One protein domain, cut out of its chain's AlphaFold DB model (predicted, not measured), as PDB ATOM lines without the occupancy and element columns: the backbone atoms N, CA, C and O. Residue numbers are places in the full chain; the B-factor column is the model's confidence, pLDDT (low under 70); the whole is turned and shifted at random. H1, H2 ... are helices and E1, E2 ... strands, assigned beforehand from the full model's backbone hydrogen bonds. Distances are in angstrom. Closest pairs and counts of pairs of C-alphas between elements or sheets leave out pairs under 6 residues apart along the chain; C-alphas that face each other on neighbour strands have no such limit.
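What this domain is: This is residues 9 to 157 of the 208 residues of the protein "Coproporphyrinogen oxidase" of Rodentolepis nana (UniProt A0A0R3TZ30). One broad antiparallel sheet of six strands, twisted, makes a long wall, and the long helix H2 runs lengthwise over one of its faces; the other face is without a named helix. The short H1 lies near the start of H2, away from the sheet, while the short H3 and the loop of residues 93 to 104 lie off the end where E3 finishes and E4 begins. The printed part has 149 residues, with three named helices and six named strands in the order H1 H2 E1 E2 E3 H3 E4 E5 E6; the sheet's order is E1 E2 E3 E4 E5 E6 and the class is mixed, helices and strands. It is only just loose, close to compact, with a radius of gyration of the C-alphas of 18.0 A and spans of 54 by 38 by 27 A.

Where its parts are: H1, residues 9 to 13, begins at C-alpha 9 at (-24.700, 43.641, -24.865). H2, residues 17 to 40, is 33.8 A long. E1 is residues 46 to 51, E2 residues 57 to 65, 26.3 A, and E3 residues 70 to 83, 37.8 A. H3, residues 86 to 92, begins at C-alpha 86 at (-46.315, 17.321, -29.598). E4 is residues 105 to 118, 41.3 A, E5 residues 125 to 137, 39.7 A, and E6 residues 143 to 154, 36.5 A, ending at C-alpha 154 at (-48.246, 41.536, -56.544).

How they stand to each other: E1, E2 and E3 form a meander, each strand the antiparallel neighbour of the one before, and E4, E5 and E6 form another. N 48 and O 61 of the hairpin E1 and E2 are 2.8 A apart, within hydrogen-bond range, as are N 60 and O 77 of the hairpin E2 and E3, 2.9 A. Between E3 and E4, antiparallel at 177 degrees, N 76 and O 113 are 2.8 A apart, within range. So are N 112 and O 130 of the hairpin E4 and E5, 2.8 A, and N 131 and O 148 of the hairpin E5 and E6, 2.8 A. E1 and E6 are the edge strands. H2 is on the sheet at a height of 9.0 A, two layers with the helix on one face. It lies over E3 and E4 and only just over E2, on which 3 of its C-alphas fall, and runs along the strands, at 9 degrees to E3 on the local plane. The closest C-alphas of H2 and E4, those of Cys 25 and Ile 112, are 5.7 A apart. H1 and H2 only just touch, with 3 pairs of C-alphas within 8 A; the closest, those of Leu 11 and Ser 19, are 5.2 A apart, and H2 touches H1 with residues 19 to 23 alone. H1 and H3 are not on the sheet. In H1, H2 and H3 every O i to N i+4 pair is within hydrogen-bond range.

The domain as a whole: The two C-alphas farthest apart, those of His 122 and Glu 139, are 54.4 A from each other. The printed part has no cut. The link from H3 to E4, 12 residues, is long, and within it residues 94 to 97 have pLDDT under 70; the mean of the printed part is 93.2.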
ATOM      1  N   GLU A   9     -25.941  44.225 -25.380       94.38
ATOM      2  CA  GLU A   9     -24.700  43.641 -24.865       94.38
ATOM      3  C   GLU A   9     -24.612  42.131 -25.141       94.38
ATOM      4  O   GLU A   9     -23.561  41.654 -25.554       94.38
ATOM      5  N   GLU A  10     -25.719  41.390 -25.013       94.50
ATOM      6  CA  GLU A  10     -25.774  39.963 -25.368       94.50
ATOM      7  C   GLU A  10     -25.540  39.765 -26.871       94.50
ATOM      8  O   GLU A  10     -24.730  38.927 -27.262       94.50
ATOM      9  N   LEU A  11     -26.185  40.581 -27.713       94.88
ATOM     10  CA  LEU A  11     -26.026  40.498 -29.168       94.88
ATOM     11  C   LEU A  11     -24.587  40.776 -29.620       94.88
ATOM     12  O   LEU A  11     -24.085  40.088 -30.503       94.88
ATOM     13  N   LEU A  12     -23.924  41.764 -29.016       92.00
ATOM     14  CA  LEU A  12     -22.552  42.142 -29.371       92.00
ATOM     15  C   LEU A  12     -21.506  41.152 -28.850       92.00
ATOM     16  O   LEU A  12     -20.456  40.993 -29.473       92.00
ATOM     17  N   ASN A  13     -21.785  40.492 -27.727       93.81
ATOM     18  CA  ASN A  13     -20.885  39.504 -27.133       93.81
ATOM     19  C   ASN A  13     -21.108  38.086 -27.681       93.81
ATOM     20  O   ASN A  13     -20.280  37.205 -27.445       93.81
ATOM     21  N   SER A  14     -22.200  37.849 -28.415       93.25
ATOM     22  CA  SER A  14     -22.482  36.556 -29.029       93.25
ATOM     23  C   SER A  14     -21.996  36.465 -30.476       93.25
ATOM     24  O   SER A  14     -22.076  37.404 -31.264       93.25
ATOM     25  N   ASN A  15     -21.537  35.272 -30.856       91.12
ATOM     26  CA  ASN A  15     -21.190  34.924 -32.234       91.12
ATOM     27  C   ASN A  15     -22.170  33.933 -32.880       91.12
ATOM     28  O   ASN A  15     -21.922  33.471 -34.003       91.12
ATOM     29  N   ASP A  16     -23.260  33.612 -32.182       94.00
ATOM     30  CA  ASP A  16     -24.276  32.677 -32.648       94.00
ATOM     31  C   ASP A  16     -25.083  33.238 -33.842       94.00
ATOM     32  O   ASP A  16     -25.138  34.447 -34.097       94.00
ATOM     33  N   VAL A  17     -25.691  32.336 -34.615       95.69
ATOM     34  CA  VAL A  17     -26.430  32.690 -35.839       95.69
ATOM     35  C   VAL A  17     -27.709  33.475 -35.529       95.69
ATOM     36  O   VAL A  17     -28.069  34.368 -36.293       95.69
ATOM     37  N   ARG A  18     -28.374  33.196 -34.402       95.56
ATOM     38  CA  ARG A  18     -29.595  33.882 -33.952       95.56
ATOM     39  C   ARG A  18     -29.313  35.359 -33.669       95.56
ATOM     40  O   ARG A  18     -30.044  36.212 -34.164       95.56
ATOM     41  N   SER A  19     -28.237  35.656 -32.947       96.69
ATOM     42  CA  SER A  19     -27.799  37.011 -32.604       96.69
ATOM     43  C   SER A  19     -27.417  37.797 -33.860       96.69
ATOM     44  O   SER A  19     -27.886  38.918 -34.062       96.69
ATOM     45  N   LYS A  20     -26.664  37.173 -34.780       97.44
ATOM     46  CA  LYS A  20     -26.342  37.759 -36.096       97.44
ATOM     47  C   LYS A  20     -27.593  38.025 -36.932       97.44
ATOM     48  O   LYS A  20     -27.690  39.073 -37.568       97.44
ATOM     49  N   MET A  21     -28.557  37.104 -36.914       97.88
ATOM     50  CA  MET A  21     -29.828  37.275 -37.613       97.88
ATOM     51  C   MET A  21     -30.655  38.416 -37.013       97.88
ATOM     52  O   MET A  21     -31.250  39.183 -37.767       97.88
ATOM     53  N   GLU A  22     -30.698  38.565 -35.687       98.19
ATOM     54  CA  GLU A  22     -31.417  39.676 -35.052       98.19
ATOM     55  C   GLU A  22     -30.798  41.013 -35.453       98.19
ATOM     56  O   GLU A  22     -31.519  41.891 -35.921       98.19
ATOM     57  N   MET A  23     -29.473  41.142 -35.386       97.81
ATOM     58  CA  MET A  23     -28.776  42.353 -35.833       97.81
ATOM     59  C   MET A  23     -29.047  42.666 -37.312       97.81
ATOM     60  O   MET A  23     -29.404  43.797 -37.639       97.81
ATOM     61  N   LEU A  24     -28.983  41.660 -38.194       97.75
ATOM     62  CA  LEU A  24     -29.318  41.822 -39.612       97.75
ATOM     63  C   LEU A  24     -30.760  42.316 -39.810       97.75
ATOM     64  O   LEU A  24     -31.002  43.226 -40.603       97.75
ATOM     65  N   CYS A  25     -31.723  41.739 -39.086       98.31
ATOM     66  CA  CYS A  25     -33.118  42.174 -39.117       98.31
ATOM     67  C   CYS A  25     -33.264  43.633 -38.664       98.31
ATOM     68  O   CYS A  25     -33.990  44.396 -39.304       98.31
ATOM     69  N   MET A  26     -32.573  44.029 -37.592       98.25
ATOM     70  CA  MET A  26     -32.600  45.395 -37.055       98.25
ATOM     71  C   MET A  26     -32.063  46.411 -38.068       98.25
ATOM     72  O   MET A  26     -32.705  47.440 -38.312       98.25
ATOM     73  N   ASP A  27     -30.929  46.102 -38.694       98.06
ATOM     74  CA  ASP A  27     -30.310  46.953 -39.711       98.06
ATOM     75  C   ASP A  27     -31.191  47.060 -40.957       98.06
ATOM     76  O   ASP A  27     -31.444  48.165 -41.451       98.06
ATOM     77  N   LEU A  28     -31.730  45.931 -41.426       98.00
ATOM     78  CA  LEU A  28     -32.595  45.884 -42.599       98.00
ATOM     79  C   LEU A  28     -33.917  46.626 -42.368       98.00
ATOM     80  O   LEU A  28     -34.316  47.418 -43.220       98.00
ATOM     81  N   GLN A  29     -34.579  46.442 -41.218       98.62
ATOM     82  CA  GLN A  29     -35.796  47.190 -40.883       98.62
ATOM     83  C   GLN A  29     -35.517  48.693 -40.879       98.62
ATOM     84  O   GLN A  29     -36.264  49.463 -41.479       98.62
ATOM     85  N   ALA A  30     -34.427  49.119 -40.241       98.50
ATOM     86  CA  ALA A  30     -34.074  50.529 -40.175       98.50
ATOM     87  C   ALA A  30     -33.736  51.114 -41.553       98.50
ATOM     88  O   ALA A  30     -34.148  52.234 -41.858       98.50
ATOM     89  N   HIS A  31     -33.013  50.370 -42.392       98.38
ATOM     90  CA  HIS A  31     -32.725  50.772 -43.765       98.38
ATOM     91  C   HIS A  31     -34.013  50.910 -44.588       98.38
ATOM     92  O   HIS A  31     -34.256  51.968 -45.162       98.38
ATOM     93  N   LEU A  32     -34.867  49.885 -44.585       98.00
ATOM     94  CA  LEU A  32     -36.116  49.866 -45.346       98.00
ATOM     95  C   LEU A  32     -37.076  50.976 -44.917       98.00
ATOM     96  O   LEU A  32     -37.605  51.676 -45.777       98.00
ATOM     97  N   CYS A  33     -37.273  51.173 -43.609       98.56
ATOM     98  CA  CYS A  33     -38.123  52.247 -43.102       98.56
ATOM     99  C   CYS A  33     -37.627  53.616 -43.579       98.56
ATOM    100  O   CYS A  33     -38.403  54.354 -44.177       98.56
ATOM    101  N   ARG A  34     -36.333  53.930 -43.419       98.50
ATOM    102  CA  ARG A  34     -35.774  55.223 -43.862       98.50
ATOM    103  C   ARG A  34     -35.876  55.431 -45.373       98.50
ATOM    104  O   ARG A  34     -36.205  56.530 -45.821       98.50
ATOM    105  N   SER A  35     -35.611  54.391 -46.163       98.25
ATOM    106  CA  SER A  35     -35.729  54.455 -47.622       98.25
ATOM    107  C   SER A  35     -37.177  54.711 -48.047       98.25
ATOM    108  O   SER A  35     -37.430  55.591 -48.867       98.25
ATOM    109  N   MET A  36     -38.142  54.018 -47.438       98.06
ATOM    110  CA  MET A  36     -39.564  54.227 -47.717       98.06
ATOM    111  C   MET A  36     -40.066  55.601 -47.257       98.06
ATOM    112  O   MET A  36     -40.825  56.226 -47.987       98.06
ATOM    113  N   GLU A  37     -39.618  56.120 -46.110       98.44
ATOM    114  CA  GLU A  37     -39.941  57.492 -45.673       98.44
ATOM    115  C   GLU A  37     -39.409  58.545 -46.642       98.44
ATOM    116  O   GLU A  37     -40.083  59.537 -46.913       98.44
ATOM    117  N   THR A  38     -38.209  58.318 -47.184       98.44
ATOM    118  CA  THR A  38     -37.596  59.205 -48.179       98.44
ATOM    119  C   THR A  38     -38.401  59.212 -49.477       98.44
ATOM    120  O   THR A  38     -38.647  60.277 -50.035       98.44
ATOM    121  N   ILE A  39     -38.843  58.035 -49.933       97.81
ATOM    122  CA  ILE A  39     -39.701  57.889 -51.119       97.81
ATOM    123  C   ILE A  39     -41.075  58.530 -50.882       97.81
ATOM    124  O   ILE A  39     -41.592  59.217 -51.761       97.81
ATOM    125  N   ASP A  40     -41.675  58.321 -49.708       98.25
ATOM    126  CA  ASP A  40     -43.007  58.840 -49.394       98.25
ATOM    127  C   ASP A  40     -43.016  60.366 -49.233       98.25
ATOM    128  O   ASP A  40     -43.893  61.056 -49.755       98.25
ATOM    129  N   GLY A  41     -42.046  60.911 -48.495       97.75
ATOM    130  CA  GLY A  41     -41.882  62.348 -48.268       97.75
ATOM    131  C   GLY A  41     -42.999  63.021 -47.456       97.75
ATOM    132  O   GLY A  41     -42.955  64.239 -47.277       97.75
ATOM    133  N   LYS A  42     -44.006  62.278 -46.972       97.56
ATOM    134  CA  LYS A  42     -45.120  62.802 -46.166       97.56
ATOM    135  C   LYS A  42     -45.262  62.063 -44.837       97.56
ATOM    136  O   LYS A  42     -45.181  62.698 -43.788       97.56
ATOM    137  N   ALA A  43     -45.522  60.759 -44.872       97.69
ATOM    138  CA  ALA A  43     -45.716  59.956 -43.669       97.69
ATOM    139  C   ALA A  43     -44.392  59.364 -43.165       97.69
ATOM    140  O   ALA A  43     -43.428  59.215 -43.914       97.69
ATOM    141  N   ARG A  44     -44.362  59.026 -41.873       98.19
ATOM    142  CA  ARG A  44     -43.236  58.357 -41.210       98.19
ATOM    143  C   ARG A  44     -43.691  57.063 -40.552       98.19
ATOM    144  O   ARG A  44     -44.871  56.918 -40.232       98.19
ATOM    145  N   PHE A  45     -42.761  56.137 -40.351       98.62
ATOM    146  CA  PHE A  45     -43.012  54.922 -39.593       98.62
ATOM    147  C   PHE A  45     -43.150  55.241 -38.107       98.62
ATOM    148  O   PHE A  45     -42.318  55.924 -37.511       98.62
ATOM    149  N   ILE A  46     -44.179  54.668 -37.499       98.44
ATOM    150  CA  ILE A  46     -44.331  54.579 -36.053       98.44
ATOM    151  C   ILE A  46     -43.813  53.202 -35.648       98.44
ATOM    152  O   ILE A  46     -44.312  52.185 -36.132       98.44
ATOM    153  N   ALA A  47     -42.782  53.183 -34.805       98.38
ATOM    154  CA  ALA A  47     -42.210  51.958 -34.267       98.38
ATOM    155  C   ALA A  47     -42.853  51.630 -32.917       98.38
ATOM    156  O   ALA A  47     -42.838  52.454 -32.006       98.38
ATOM    157  N   ASP A  48     -43.373  50.416 -32.796       98.25
ATOM    158  CA  ASP A  48     -43.904  49.854 -31.562       98.25
ATOM    159  C   ASP A  48     -43.080  48.628 -31.166       98.25
ATOM    160  O   ASP A  48     -43.068  47.612 -31.869       98.25
ATOM    161  N   ARG A  49     -42.348  48.744 -30.054       98.19
ATOM    162  CA  ARG A  49     -41.577  47.645 -29.469       98.19
ATOM    163  C   ARG A  49     -42.416  46.992 -28.385       98.19
ATOM    164  O   ARG A  49     -42.701  47.610 -27.363       98.19
ATOM    165  N   TRP A  50     -42.703  45.712 -28.563       97.62
ATOM    166  CA  TRP A  50     -43.528  44.938 -27.648       97.62
ATOM    167  C   TRP A  50     -42.790  43.691 -27.163       97.62
ATOM    168  O   TRP A  50     -41.939  43.126 -27.851       97.62
ATOM    169  N   MET A  51     -43.141  43.255 -25.956       97.44
ATOM    170  CA  MET A  51     -42.669  42.015 -25.343       97.44
ATOM    171  C   MET A  51     -43.876  41.134 -25.049       97.44
ATOM    172  O   MET A  51     -44.960  41.639 -24.752       97.44
ATOM    173  N   ARG A  52     -43.714  39.815 -25.124       94.88
ATOM    174  CA  ARG A  52     -44.763  38.885 -24.703       94.88
ATOM    175  C   ARG A  52     -44.863  38.861 -23.181       94.88
ATOM    176  O   ARG A  52     -43.853  38.885 -22.484       94.88
ATOM    177  N   ASN A  53     -46.087  38.726 -22.674       92.88
ATOM    178  CA  ASN A  53     -46.357  38.664 -21.233       92.88
ATOM    179  C   ASN A  53     -45.717  37.444 -20.549       92.88
ATOM    180  O   ASN A  53     -45.470  37.476 -19.351       92.88
ATOM    181  N   ASP A  54     -45.456  36.374 -21.304       91.50
ATOM    182  CA  ASP A  54     -44.806  35.151 -20.826       91.50
ATOM    183  C   ASP A  54     -43.269  35.256 -20.782       91.50
ATOM    184  O   ASP A  54     -42.600  34.283 -20.446       91.50
ATOM    185  N   GLY A  55     -42.701  36.416 -21.137       90.62
ATOM    186  CA  GLY A  55     -41.257  36.649 -21.180       90.62
ATOM    187  C   GLY A  55     -40.542  35.954 -22.342       90.62
ATOM    188  O   GLY A  55     -39.333  36.107 -22.493       90.62
ATOM    189  N   ASN A  56     -41.261  35.234 -23.207       93.50
ATOM    190  CA  ASN A  56     -40.663  34.393 -24.241       93.50
ATOM    191  C   ASN A  56     -40.403  35.154 -25.554       93.50
ATOM    192  O   ASN A  56     -40.693  34.679 -26.657       93.50
ATOM    193  N   GLY A  57     -39.832  36.351 -25.433       95.44
ATOM    194  CA  GLY A  57     -39.452  37.210 -26.551       95.44
ATOM    195  C   GLY A  57     -40.439  38.343 -26.836       95.44
ATOM    196  O   GLY A  57     -41.216  38.756 -25.974       95.44
ATOM    197  N   GLY A  58     -40.388  38.876 -28.051       97.81
ATOM    198  CA  GLY A  58     -41.111  40.079 -28.446       97.81
ATOM    199  C   GLY A  58     -40.929  40.417 -29.921       97.81
ATOM    200  O   GLY A  58     -40.539  39.575 -30.735       97.81
ATOM    201  N   GLY A  59     -41.204  41.666 -30.268       98.12
ATOM    202  CA  GLY A  59     -41.056  42.148 -31.629       98.12
ATOM    203  C   GLY A  59     -41.075  43.664 -31.739       98.12
ATOM    204  O   GLY A  59     -41.327  44.389 -30.776       98.12
ATOM    205  N   ILE A  60     -40.770  44.138 -32.941       98.69
ATOM    206  CA  ILE A  60     -40.787  45.557 -33.290       98.69
ATOM    207  C   ILE A  60     -41.639  45.699 -34.535       98.69
ATOM    208  O   ILE A  60     -41.237  45.258 -35.614       98.69
ATOM    209  N   SER A  61     -42.792  46.331 -34.386       98.56
ATOM    210  CA  SER A  61     -43.708  46.621 -35.479       98.56
ATOM    211  C   SER A  61     -43.476  48.049 -35.955       98.56
ATOM    212  O   SER A  61     -43.721  48.988 -35.204       98.56
ATOM    213  N   CYS A  62     -43.003  48.240 -37.185       98.69
ATOM    214  CA  CYS A  62     -42.922  49.573 -37.785       98.69
ATOM    215  C   CYS A  62     -44.058  49.731 -38.786       98.69
ATOM    216  O   CYS A  62     -44.084  49.012 -39.783       98.69
ATOM    217  N   VAL A  63     -44.956  50.692 -38.565       98.56
ATOM    218  CA  VAL A  63     -46.107  50.943 -39.445       98.56
ATOM    219  C   VAL A  63     -46.112  52.384 -39.952       98.56
ATOM    220  O   VAL A  63     -46.037  53.324 -39.168       98.56
ATOM    221  N   LEU A  64     -46.243  52.550 -41.266       98.50
ATOM    222  CA  LEU A  64     -46.508  53.817 -41.947       98.50
ATOM    223  C   LEU A  64     -47.913  53.747 -42.556       98.50
ATOM    224  O   LEU A  64     -48.269  52.747 -43.181       98.50
ATOM    225  N   GLN A  65     -48.723  54.791 -42.365       97.69
ATOM    226  CA  GLN A  65     -50.088  54.891 -42.900       97.69
ATOM    227  C   GLN A  65     -50.392  56.304 -43.403       97.69
ATOM    228  O   GLN A  65     -49.889  57.284 -42.855       97.69
ATOM    229  N   GLY A  66     -51.257  56.409 -44.419       96.56
ATOM    230  CA  GLY A  66     -51.746  57.700 -44.921       96.56
ATOM    231  C   GLY A  66     -50.667  58.546 -45.609       96.56
ATOM    232  O   GLY A  66     -50.733  59.786 -45.589       96.56
ATOM    233  N   GLY A  67     -49.671  57.874 -46.188       97.56
ATOM    234  CA  GLY A  67     -48.566  58.479 -46.919       97.56
ATOM    235  C   GLY A  67     -48.986  59.122 -48.235       97.56
ATOM    236  O   GLY A  67     -50.169  59.231 -48.565       97.56
ATOM    237  N   ARG A  68     -47.999  59.633 -48.969       97.56
ATOM    238  CA  ARG A  68     -48.191  60.138 -50.337       97.56
ATOM    239  C   ARG A  68     -47.978  59.037 -51.373       97.56
ATOM    240  O   ARG A  68     -48.644  59.052 -52.403       97.56
ATOM    241  N   VAL A  69     -47.054  58.118 -51.105       98.06
ATOM    242  CA  VAL A  69     -46.723  56.995 -51.988       98.06
ATOM    243  C   VAL A  69     -47.302  55.708 -51.432       98.06
ATOM    244  O   VAL A  69     -47.900  54.944 -52.184       98.06
ATOM    245  N   PHE A  70     -47.177  55.483 -50.125       98.19
ATOM    246  CA  PHE A  70     -47.688  54.284 -49.474       98.19
ATOM    247  C   PHE A  70     -49.014  54.576 -48.778       98.19
ATOM    248  O   PHE A  70     -49.100  55.435 -47.899       98.19
ATOM    249  N   GLU A  71     -50.049  53.816 -49.130       97.69
ATOM    250  CA  GLU A  71     -51.306  53.819 -48.382       97.69
ATOM    251  C   GLU A  71     -51.044  53.260 -46.982       97.69
ATOM    252  O   GLU A  71     -51.407  53.857 -45.961       97.69
ATOM    253  N   LYS A  72     -50.343  52.121 -46.958       98.06
ATOM    254  CA  LYS A  72     -49.890  51.438 -45.754       98.06
ATOM    255  C   LYS A  72     -48.619  50.647 -46.038       98.06
ATOM    256  O   LYS A  72     -48.543  49.914 -47.019       98.06
ATOM    257  N   ALA A  73     -47.645  50.736 -45.143       98.44
ATOM    258  CA  ALA A  73     -46.458  49.891 -45.158       98.44
ATOM    259  C   ALA A  73     -46.152  49.394 -43.748       98.44
ATOM    260  O   ALA A  73     -46.295  50.132 -42.774       98.44
ATOM    261  N   GLY A  74     -45.749  48.132 -43.639       98.50
ATOM    262  CA  GLY A  74     -45.348  47.511 -42.385       98.50
ATOM    263  C   GLY A  74     -44.012  46.806 -42.543       98.50
ATOM    264  O   GLY A  74     -43.850  46.062 -43.503       98.50
ATOM    265  N   VAL A  75     -43.084  47.007 -41.608       98.62
ATOM    266  CA  VAL A  75     -41.833  46.239 -41.511       98.62
ATOM    267  C   VAL A  75     -41.683  45.760 -40.079       98.62
ATOM    268  O   VAL A  75     -41.450  46.559 -39.174       98.62
ATOM    269  N   ASN A  76     -41.817  44.459 -39.862       98.50
ATOM    270  CA  ASN A  76     -41.936  43.883 -38.531       98.50
ATOM    271  C   ASN A  76     -40.804  42.897 -38.264       98.50
ATOM    272  O   ASN A  76     -40.516  42.052 -39.112       98.50
ATOM    273  N   ILE A  77     -40.218  42.983 -37.074       98.62
ATOM    274  CA  ILE A  77     -39.254  42.019 -36.542       98.62
ATOM    275  C   ILE A  77     -39.934  41.222 -35.435       98.62
ATOM    276  O   ILE A  77     -40.630  41.803 -34.603       98.62
ATOM    277  N   SER A  78     -39.683  39.918 -35.393       98.00
ATOM    278  CA  SER A  78     -40.102  39.043 -34.298       98.00
ATOM    279  C   SER A  78     -38.920  38.219 -33.807       98.00
ATOM    280  O   SER A  78     -38.224  37.600 -34.613       98.00
ATOM    281  N   VAL A  79     -38.731  38.184 -32.491       98.06
ATOM    282  CA  VAL A  79     -37.707  37.399 -31.787       98.06
ATOM    283  C   VAL A  79     -38.425  36.632 -30.690       98.06
ATOM    284  O   VAL A  79     -38.749  37.196 -29.649       98.06
ATOM    285  N   ILE A  80     -38.748  35.368 -30.944       96.81
ATOM    286  CA  ILE A  80     -39.625  34.568 -30.084       96.81
ATOM    287  C   ILE A  80     -38.894  33.313 -29.627       96.81
ATOM    288  O   ILE A  80     -38.232  32.645 -30.418       96.81
ATOM    289  N   THR A  81     -39.076  32.973 -28.357       95.12
ATOM    290  CA  THR A  81     -38.754  31.659 -27.796       95.12
ATOM    291  C   THR A  81     -40.067  30.944 -27.462       95.12
ATOM    292  O   THR A  81     -41.081  31.581 -27.200       95.12
ATOM    293  N   SER A  82     -40.115  29.622 -27.538       91.81
ATOM    294  CA  SER A  82     -41.274  28.827 -27.123       91.81
ATOM    295  C   SER A  82     -40.837  27.401 -26.833       91.81
ATOM    296  O   SER A  82     -39.827  26.937 -27.352       91.81
ATOM    297  N   THR A  83     -41.632  26.667 -26.068       90.50
ATOM    298  CA  THR A  83     -41.568  25.204 -26.055       90.50
ATOM    299  C   THR A  83     -42.408  24.649 -27.204       90.50
ATOM    300  O   THR A  83     -43.453  25.221 -27.537       90.50
ATOM    301  N   LEU A  84     -41.965  23.562 -27.841       86.00
ATOM    302  CA  LEU A  84     -42.777  22.875 -28.853       86.00
ATOM    303  C   LEU A  84     -43.759  21.913 -28.185       86.00
ATOM    304  O   LEU A  84     -43.370  21.126 -27.330       86.00
ATOM    305  N   SER A  85     -45.026  21.960 -28.597       83.75
ATOM    306  CA  SER A  85     -46.005  20.923 -28.263       83.75
ATOM    307  C   SER A  85     -45.845  19.707 -29.178       83.75
ATOM    308  O   SER A  85     -45.347  19.842 -30.296       83.75
ATOM    309  N   ASP A  86     -46.347  18.539 -28.768       83.19
ATOM    310  CA  ASP A  86     -46.315  17.321 -29.598       83.19
ATOM    311  C   ASP A  86     -46.954  17.524 -30.982       83.19
ATOM    312  O   ASP A  86     -46.431  17.057 -31.995       83.19
ATOM    313  N   ASN A  87     -48.035  18.309 -31.058       81.94
ATOM    314  CA  ASN A  87     -48.656  18.676 -32.332       81.94
ATOM    315  C   ASN A  87     -47.735  19.539 -33.208       81.94
ATOM    316  O   ASN A  87     -47.687  19.347 -34.424       81.94
ATOM    317  N   ALA A  88     -46.995  20.481 -32.615       81.12
ATOM    318  CA  ALA A  88     -46.034  21.301 -33.351       81.12
ATOM    319  C   ALA A  88     -44.851  20.457 -33.846       81.12
ATOM    320  O   ALA A  88     -44.440  20.598 -34.997       81.12
ATOM    321  N   ILE A  89     -44.360  19.528 -33.019       81.81
ATOM    322  CA  ILE A  89     -43.324  18.556 -33.396       81.81
ATOM    323  C   ILE A  89     -43.795  17.720 -34.590       81.81
ATOM    324  O   ILE A  89     -43.064  17.582 -35.570       81.81
ATOM    325  N   GLN A  90     -45.036  17.225 -34.560       80.38
ATOM    326  CA  GLN A  90     -45.602  16.430 -35.650       80.38
ATOM    327  C   GLN A  90     -45.666  17.204 -36.976       80.38
ATOM    328  O   GLN A  90     -45.343  16.642 -38.019       80.38
ATOM    329  N   GLN A  91     -46.023  18.489 -36.953       78.50
ATOM    330  CA  GLN A  91     -46.000  19.334 -38.156       78.50
ATOM    331  C   GLN A  91     -44.570  19.638 -38.627       78.50
ATOM    332  O   GLN A  91     -44.306  19.735 -39.823       78.50
ATOM    333  N   MET A  92     -43.621  19.772 -37.698       75.75
ATOM    334  CA  MET A  92     -42.216  20.026 -38.026       75.75
ATOM    335  C   MET A  92     -41.486  18.786 -38.550       75.75
ATOM    336  O   MET A  92     -40.508  18.942 -39.284       75.75
ATOM    337  N   LYS A  93     -41.974  17.571 -38.266       71.75
ATOM    338  CA  LYS A  93     -41.418  16.318 -38.808       71.75
ATOM    339  C   LYS A  93     -41.415  16.249 -40.335       71.75
ATOM    340  O   LYS A  93     -40.549  15.590 -40.903       71.75
ATOM    341  N   GLU A  94     -42.319  16.965 -41.009       65.75
ATOM    342  CA  GLU A  94     -42.289  17.104 -42.474       65.75
ATOM    343  C   GLU A  94     -41.015  17.810 -42.970       65.75
ATOM    344  O   GLU A  94     -40.601  17.616 -44.112       65.75
ATOM    345  N   ARG A  95     -40.384  18.623 -42.113       63.81
ATOM    346  CA  ARG A  95     -39.187  19.418 -42.418       63.81
ATOM    347  C   ARG A  95     -37.917  18.881 -41.761       63.81
ATOM    348  O   ARG A  95     -36.839  19.102 -42.298       63.81
ATOM    349  N   SER A  96     -38.032  18.180 -40.633       65.38
ATOM    350  CA  SER A  96     -36.905  17.540 -39.953       65.38
ATOM    351  C   SER A  96     -37.325  16.212 -39.326       65.38
ATOM    352  O   SER A  96     -38.053  16.183 -38.334       65.38
ATOM    353  N   LYS A  97     -36.841  15.100 -39.890       68.00
ATOM    354  CA  LYS A  97     -37.121  13.740 -39.391       68.00
ATOM    355  C   LYS A  97     -36.490  13.447 -38.025       68.00
ATOM    356  O   LYS A  97     -36.827  12.440 -37.415       68.00
ATOM    357  N   ASP A  98     -35.620  14.335 -37.556       72.75
ATOM    358  CA  ASP A  98     -34.815  14.162 -36.349       72.75
ATOM    359  C   ASP A  98     -35.537  14.585 -35.059       72.75
ATOM    360  O   ASP A  98     -34.956  14.499 -33.981       72.75
ATOM    361  N   LEU A  99     -36.784  15.064 -35.150       78.94
ATOM    362  CA  LEU A  99     -37.584  15.427 -33.981       78.94
ATOM    363  C   LEU A  99     -38.389  14.223 -33.482       78.94
ATOM    364  O   LEU A  99     -39.210  13.667 -34.208       78.94
ATOM    365  N   GLU A 100     -38.200  13.843 -32.226       80.69
ATOM    366  CA  GLU A 100     -38.912  12.747 -31.555       80.69
ATOM    367  C   GLU A 100     -40.085  13.282 -30.718       80.69
ATOM    368  O   GLU A 100     -39.945  14.293 -30.037       80.69
ATOM    369  N   ILE A 101     -41.248  12.618 -30.768       80.25
ATOM    370  CA  ILE A 101     -42.432  12.994 -29.966       80.25
ATOM    371  C   ILE A 101     -42.196  12.598 -28.505       80.25
ATOM    372  O   ILE A 101     -41.585  11.559 -28.256       80.25
ATOM    373  N   GLY A 102     -42.710  13.387 -27.557       79.12
ATOM    374  CA  GLY A 102     -42.570  13.113 -26.125       79.12
ATOM    375  C   GLY A 102     -41.269  13.626 -25.503       79.12
ATOM    376  O   GLY A 102     -40.999  13.321 -24.345       79.12
ATOM    377  N   ARG A 103     -40.475  14.412 -26.244       83.56
ATOM    378  CA  ARG A 103     -39.284  15.105 -25.727       83.56
ATOM    379  C   ARG A 103     -39.524  16.606 -25.642       83.56
ATOM    380  O   ARG A 103     -40.323  17.167 -26.393       83.56
ATOM    381  N   ASN A 104     -38.799  17.261 -24.739       88.25
ATOM    382  CA  ASN A 104     -38.892  18.704 -24.548       88.25
ATOM    383  C   ASN A 104     -37.930  19.436 -25.484       88.25
ATOM    384  O   ASN A 104     -36.713  19.280 -25.387       88.25
ATOM    385  N   TYR A 105     -38.478  20.297 -26.342       91.88
ATOM    386  CA  TYR A 105     -37.682  21.145 -27.225       91.88
ATOM    387  C   TYR A 105     -37.912  22.620 -26.942       91.88
ATOM    388  O   TYR A 105     -39.053  23.081 -26.840       91.88
ATOM    389  N   THR A 106     -36.814  23.371 -26.909       93.12
ATOM    390  CA  THR A 106     -36.842  24.830 -26.976       93.12
ATOM    391  C   THR A 106     -36.747  25.259 -28.430       93.12
ATOM    392  O   THR A 106     -35.771  24.964 -29.112       93.12
ATOM    393  N   PHE A 107     -37.755  25.974 -28.902       93.31
ATOM    394  CA  PHE A 107     -37.810  26.560 -30.230       93.31
ATOM    395  C   PHE A 107     -37.547  28.054 -30.153       93.31
ATOM    396  O   PHE A 107     -38.179  28.758 -29.365       93.31
ATOM    397  N   ARG A 108     -36.647  28.550 -30.999       95.38
ATOM    398  CA  ARG A 108     -36.425  29.982 -31.176       95.38
ATOM    399  C   ARG A 108     -36.569  30.366 -32.633       95.38
ATOM    400  O   ARG A 108     -36.194  29.622 -33.538       95.38
ATOM    401  N   VAL A 109     -37.122  31.551 -32.844       96.31
ATOM    402  CA  VAL A 109     -37.272  32.153 -34.163       96.31
ATOM    403  C   VAL A 109     -36.878  33.616 -34.104       96.31
ATOM    404  O   VAL A 109     -37.300  34.353 -33.215       96.31
ATOM    405  N   VAL A 110     -36.094  34.028 -35.092       98.19
ATOM    406  CA  VAL A 110     -35.811  35.431 -35.382       98.19
ATOM    407  C   VAL A 110     -36.194  35.674 -36.824       98.19
ATOM    408  O   VAL A 110     -35.772  34.928 -37.707       98.19
ATOM    409  N   GLY A 111     -36.983  36.702 -37.096       98.19
ATOM    410  CA  GLY A 111     -37.339  37.013 -38.469       98.19
ATOM    411  C   GLY A 111     -37.787  38.441 -38.680       98.19
ATOM    412  O   GLY A 111     -38.210  39.127 -37.754       98.19
ATOM    413  N   ILE A 112     -37.716  38.844 -39.940       98.62
ATOM    414  CA  ILE A 112     -38.221  40.101 -40.464       98.62
ATOM    415  C   ILE A 112     -39.286  39.806 -41.519       98.62
ATOM    416  O   ILE A 112     -39.186  38.855 -42.297       98.62
ATOM    417  N   SER A 113     -40.321  40.630 -41.547       98.06
ATOM    418  CA  SER A 113     -41.384  40.575 -42.542       98.06
ATOM    419  C   SER A 113     -41.769  41.974 -42.978       98.06
ATOM    420  O   SER A 113     -41.679  42.916 -42.192       98.06
ATOM    421  N   SER A 114     -42.215  42.112 -44.218       97.94
ATOM    422  CA  SER A 114     -42.757  43.366 -44.719       97.94
ATOM    423  C   SER A 114     -43.918  43.111 -45.654       97.94
ATOM    424  O   SER A 114     -43.902  42.153 -46.425       97.94
ATOM    425  N   VAL A 115     -44.904  43.998 -45.589       97.50
ATOM    426  CA  VAL A 115     -45.934  44.163 -46.612       97.50
ATOM    427  C   VAL A 115     -46.081  45.656 -46.842       97.50
ATOM    428  O   VAL A 115     -46.237  46.422 -45.888       97.50
ATOM    429  N   ASN A 116     -46.034  46.079 -48.096       95.38
ATOM    430  CA  ASN A 116     -46.231  47.474 -48.466       95.38
ATOM    431  C   ASN A 116     -47.239  47.589 -49.607       95.38
ATOM    432  O   ASN A 116     -47.186  46.840 -50.579       95.38
ATOM    433  N   HIS A 117     -48.156  48.539 -49.448       97.50
ATOM    434  CA  HIS A 117     -49.241  48.839 -50.367       97.50
ATOM    435  C   HIS A 117     -49.079  50.275 -50.867       97.50
ATOM    436  O   HIS A 117     -49.364  51.225 -50.126       97.50
ATOM    437  N   PRO A 118     -48.581  50.457 -52.098       97.69
ATOM    438  CA  PRO A 118     -48.592  51.758 -52.749       97.69
ATOM    439  C   PRO A 118     -50.019  52.259 -53.011       97.69
ATOM    440  O   PRO A 118     -50.922  51.470 -53.267       97.69
ATOM    441  N   LEU A 119     -50.207  53.580 -52.993       97.00
ATOM    442  CA  LEU A 119     -51.463  54.241 -53.380       97.00
ATOM    443  C   LEU A 119     -51.708  54.184 -54.890       97.00
ATOM    444  O   LEU A 119     -52.851  54.125 -55.337       97.00
ATOM    445  N   ASN A 120     -50.640  54.257 -55.684       97.00
ATOM    446  CA  ASN A 120     -50.746  54.221 -57.134       97.00
ATOM    447  C   ASN A 120     -50.947  52.764 -57.592       97.00
ATOM    448  O   ASN A 120     -50.059  51.953 -57.339       97.00
ATOM    449  N   PRO A 121     -52.038  52.419 -58.303       95.25
ATOM    450  CA  PRO A 121     -52.275  51.049 -58.765       95.25
ATOM    451  C   PRO A 121     -51.214  50.542 -59.755       95.25
ATOM    452  O   PRO A 121     -51.060  49.334 -59.925       95.25
ATOM    453  N   HIS A 122     -50.459  51.439 -60.391       95.62
ATOM    454  CA  HIS A 122     -49.332  51.080 -61.250       95.62
ATOM    455  C   HIS A 122     -48.074  50.690 -60.462       95.62
ATOM    456  O   HIS A 122     -47.181  50.074 -61.027       95.62
ATOM    457  N   ALA A 123     -48.001  51.013 -59.167       96.88
ATOM    458  CA  ALA A 123     -46.936  50.549 -58.291       96.88
ATOM    459  C   ALA A 123     -47.370  49.239 -57.594       96.88
ATOM    460  O   ALA A 123     -48.434  49.190 -56.968       96.88
ATOM    461  N   PRO A 124     -46.583  48.156 -57.695       95.75
ATOM    462  CA  PRO A 124     -46.978  46.853 -57.174       95.75
ATOM    463  C   PRO A 124     -46.927  46.786 -55.645       95.75
ATOM    464  O   PRO A 124     -46.066  47.381 -55.000       95.75
ATOM    465  N   THR A 125     -47.812  45.976 -55.060       95.69
ATOM    466  CA  THR A 125     -47.658  45.543 -53.664       95.69
ATOM    467  C   THR A 125     -46.483  44.577 -53.577       95.69
ATOM    468  O   THR A 125     -46.368  43.674 -54.406       95.69
ATOM    469  N   MET A 126     -45.641  44.718 -52.556       94.19
ATOM    470  CA  MET A 126     -44.545  43.783 -52.297       94.19
ATOM    471  C   MET A 126     -44.675  43.185 -50.899       94.19
ATOM    472  O   MET A 126     -44.998  43.882 -49.932       94.19
ATOM    473  N   HIS A 127     -44.383  41.893 -50.792       95.06
ATOM    474  CA  HIS A 127     -44.248  41.195 -49.522       95.06
ATOM    475  C   HIS A 127     -42.914  40.459 -49.471       95.06
ATOM    476  O   HIS A 127     -42.468  39.879 -50.454       95.06
ATOM    477  N   PHE A 128     -42.283  40.451 -48.302       95.44
ATOM    478  CA  PHE A 128     -41.196  39.521 -48.032       95.44
ATOM    479  C   PHE A 128     -41.230  39.038 -46.594       95.44
ATOM    480  O   PHE A 128     -41.758  39.691 -45.690       95.44
ATOM    481  N   ASN A 129     -40.595  37.896 -46.375       95.19
ATOM    482  CA  ASN A 129     -40.373  37.340 -45.057       95.19
ATOM    483  C   ASN A 129     -39.042  36.589 -45.056       95.19
ATOM    484  O   ASN A 129     -38.835  35.746 -45.920       95.19
ATOM    485  N   PHE A 130     -38.171  36.853 -44.086       97.06
ATOM    486  CA  PHE A 130     -36.940  36.094 -43.859       97.06
ATOM    487  C   PHE A 130     -36.834  35.745 -42.383       97.06
ATOM    488  O   PHE A 130     -37.033  36.597 -41.521       97.06
ATOM    489  N   ARG A 131     -36.548  34.482 -42.087       96.69
ATOM    490  CA  ARG A 131     -36.609  33.931 -40.735       96.69
ATOM    491  C   ARG A 131     -35.566  32.841 -40.541       96.69
ATOM    492  O   ARG A 131     -35.372  31.993 -41.408       96.69
ATOM    493  N   TYR A 132     -34.930  32.869 -39.386       97.31
ATOM    494  CA  TYR A 132     -34.070  31.825 -38.859       97.31
ATOM    495  C   TYR A 132     -34.826  31.083 -37.764       97.31
ATOM    496  O   TYR A 132     -35.475  31.706 -36.921       97.31
ATOM    497  N   PHE A 133     -34.732  29.761 -37.786       94.06
ATOM    498  CA  PHE A 133     -35.300  28.881 -36.781       94.06
ATOM    499  C   PHE A 133     -34.209  28.027 -36.163       94.06
ATOM    500  O   PHE A 133     -33.352  27.510 -36.878       94.06
ATOM    501  N   GLU A 134     -34.319  27.797 -34.863       93.81
ATOM    502  CA  GLU A 134     -33.546  26.783 -34.158       93.81
ATOM    503  C   GLU A 134     -34.433  26.011 -33.182       93.81
ATOM    504  O   GLU A 134     -35.316  26.563 -32.525       93.81
ATOM    505  N   VAL A 135     -34.190  24.711 -33.098       92.25
ATOM    506  CA  VAL A 135     -34.819  23.784 -32.167       92.25
ATOM    507  C   VAL A 135     -33.699  23.138 -31.369       92.25
ATOM    508  O   VAL A 135     -32.825  22.497 -31.946       92.25
ATOM    509  N   THR A 136     -33.712  23.322 -30.055       93.38
ATOM    510  CA  THR A 136     -32.767  22.704 -29.121       93.38
ATOM    511  C   THR A 136     -33.489  21.632 -28.321       93.38
ATOM    512  O   THR A 136     -34.467  21.934 -27.635       93.38
ATOM    513  N   ASP A 137     -33.012  20.397 -28.401       92.31
ATOM    514  CA  ASP A 137     -33.392  19.335 -27.470       92.31
ATOM    515  C   ASP A 137     -32.856  19.688 -26.075       92.31
ATOM    516  O   ASP A 137     -31.654  19.896 -25.899       92.31
ATOM    517  N   VAL A 138     -33.754  19.796 -25.095       91.56
ATOM    518  CA  VAL A 138     -33.410  20.219 -23.730       91.56
ATOM    519  C   VAL A 138     -32.591  19.156 -22.992       91.56
ATOM    520  O   VAL A 138     -31.787  19.502 -22.132       91.56
ATOM    521  N   GLU A 139     -32.763  17.877 -23.326       89.88
ATOM    522  CA  GLU A 139     -32.072  16.768 -22.661       89.88
ATOM    523  C   GLU A 139     -30.674  16.551 -23.233       89.88
ATOM    524  O   GLU A 139     -29.721  16.322 -22.491       89.88
ATOM    525  N   THR A 140     -30.548  16.597 -24.562       91.06
ATOM    526  CA  THR A 140     -29.287  16.267 -25.249       91.06
ATOM    527  C   THR A 140     -28.461  17.492 -25.625       91.06
ATOM    528  O   THR A 140     -27.283  17.359 -25.953       91.06
ATOM    529  N   GLY A 141     -29.063  18.685 -25.622       90.38
ATOM    530  CA  GLY A 141     -28.441  19.912 -26.121       90.38
ATOM    531  C   GLY A 141     -28.273  19.946 -27.644       90.38
ATOM    532  O   GLY A 141     -27.648  20.867 -28.170       90.38
ATOM    533  N   ARG A 142     -28.806  18.960 -28.380       90.75
ATOM    534  CA  ARG A 142     -28.714  18.907 -29.843       90.75
ATOM    535  C   ARG A 142     -29.515  20.049 -30.466       90.75
ATOM    536  O   ARG A 142     -30.685  20.238 -30.139       90.75
ATOM    537  N   ILE A 143     -28.901  20.761 -31.412       90.44
ATOM    538  CA  ILE A 143     -29.521  21.885 -32.126       90.44
ATOM    539  C   ILE A 143     -29.785  21.502 -33.583       90.44
ATOM    540  O   ILE A 143     -28.889  21.047 -34.293       90.44
ATOM    541  N   ILE A 144     -31.016  21.729 -34.036       90.25
ATOM    542  CA  ILE A 144     -31.432  21.658 -35.439       90.25
ATOM    543  C   ILE A 144     -31.850  23.064 -35.854       90.25
ATOM    544  O   ILE A 144     -32.657  23.687 -35.170       90.25
ATOM    545  N   TRP A 145     -31.335  23.568 -36.970       92.44
ATOM    546  CA  TRP A 145     -31.634  24.922 -37.431       92.44
ATOM    547  C   TRP A 145     -31.850  24.972 -38.937       92.44
ATOM    548  O   TRP A 145     -31.353  24.130 -39.686       92.44
ATOM    549  N   TRP A 146     -32.621  25.959 -39.383       92.38
ATOM    550  CA  TRP A 146     -32.831  26.234 -40.800       92.38
ATOM    551  C   TRP A 146     -33.251  27.685 -41.017       92.38
ATOM    552  O   TRP A 146     -33.826  28.337 -40.142       92.38
ATOM    553  N   PHE A 147     -33.013  28.178 -42.228       94.12
ATOM    554  CA  PHE A 147     -33.578  29.437 -42.696       94.12
ATOM    555  C   PHE A 147     -34.852  29.177 -43.494       94.12
ATOM    556  O   PHE A 147     -35.040  28.126 -44.107       94.12
ATOM    557  N   GLY A 148     -35.745  30.154 -43.496       91.38
ATOM    558  CA  GLY A 148     -36.894  30.190 -44.378       91.38
ATOM    559  C   GLY A 148     -37.143  31.612 -44.831       91.38
ATOM    560  O   GLY A 148     -36.882  32.565 -44.100       91.38
ATOM    561  N   GLY A 149     -37.679  31.769 -46.028       92.56
ATOM    562  CA  GLY A 149     -38.059  33.085 -46.486       92.56
ATOM    563  C   GLY A 149     -38.395  33.141 -47.957       92.56
ATOM    564  O   GLY A 149     -38.486  32.112 -48.620       92.56
ATOM    565  N   GLY A 150     -38.609  34.359 -48.425       91.38
ATOM    566  CA  GLY A 150     -38.968  34.662 -49.794       91.38
ATOM    567  C   GLY A 150     -39.455  36.096 -49.914       91.38
ATOM    568  O   GLY A 150     -39.729  36.767 -48.916       91.38
ATOM    569  N   CYS A 151     -39.557  36.542 -51.153       91.88
ATOM    570  CA  CYS A 151     -40.111  37.827 -51.524       91.88
ATOM    571  C   CYS A 151     -41.012  37.611 -52.733       91.88
ATOM    572  O   CYS A 151     -40.694  36.796 -53.600       91.88
ATOM    573  N   ASP A 152     -42.112  38.341 -52.790       88.50
ATOM    574  CA  ASP A 152     -43.068  38.285 -53.877       88.50
ATOM    575  C   ASP A 152     -43.576  39.680 -54.249       88.50
ATOM    576  O   ASP A 152     -43.605  40.612 -53.437       88.50
ATOM    577  N   LEU A 153     -43.946  39.802 -55.523       90.19
ATOM    578  CA  LEU A 153     -44.467  41.016 -56.128       90.19
ATOM    579  C   LEU A 153     -45.887  40.754 -56.635       90.19
ATOM    580  O   LEU A 153     -46.130  39.811 -57.392       90.19
ATOM    581  N   THR A 154     -46.820  41.599 -56.209       91.62
ATOM    582  CA  THR A 154     -48.246  41.536 -56.544       91.62
ATOM    583  C   THR A 154     -48.655  42.838 -57.251       91.62
ATOM    584  O   THR A 154     -49.103  43.788 -56.597       91.62
ATOM    585  N   PRO A 155     -48.459  42.939 -58.576       91.88
ATOM    586  CA  PRO A 155     -48.922  44.083 -59.354       91.88
ATOM    587  C   PRO A 155     -50.438  44.051 -59.573       91.88
ATOM    588  O   PRO A 155     -51.027  42.984 -59.730       91.88
ATOM    589  N   HIS A 156     -51.060  45.229 -59.673       89.88
ATOM    590  CA  HIS A 156     -52.409  45.340 -60.242       89.88
ATOM    591  C   HIS A 156     -52.356  45.395 -61.775       89.88
ATOM    592  O   HIS A 156     -53.187  44.788 -62.445       89.88
ATOM    593  N   PHE A 157     -51.349  46.087 -62.319       91.00
ATOM    594  CA  PHE A 157     -51.028  46.124 -63.744       91.00
ATOM    595  C   PHE A 157     -49.651  45.509 -63.979       91.00
ATOM    596  O   PHE A 157     -48.684  45.894 -63.324       91.00
TER     597      PHE A 157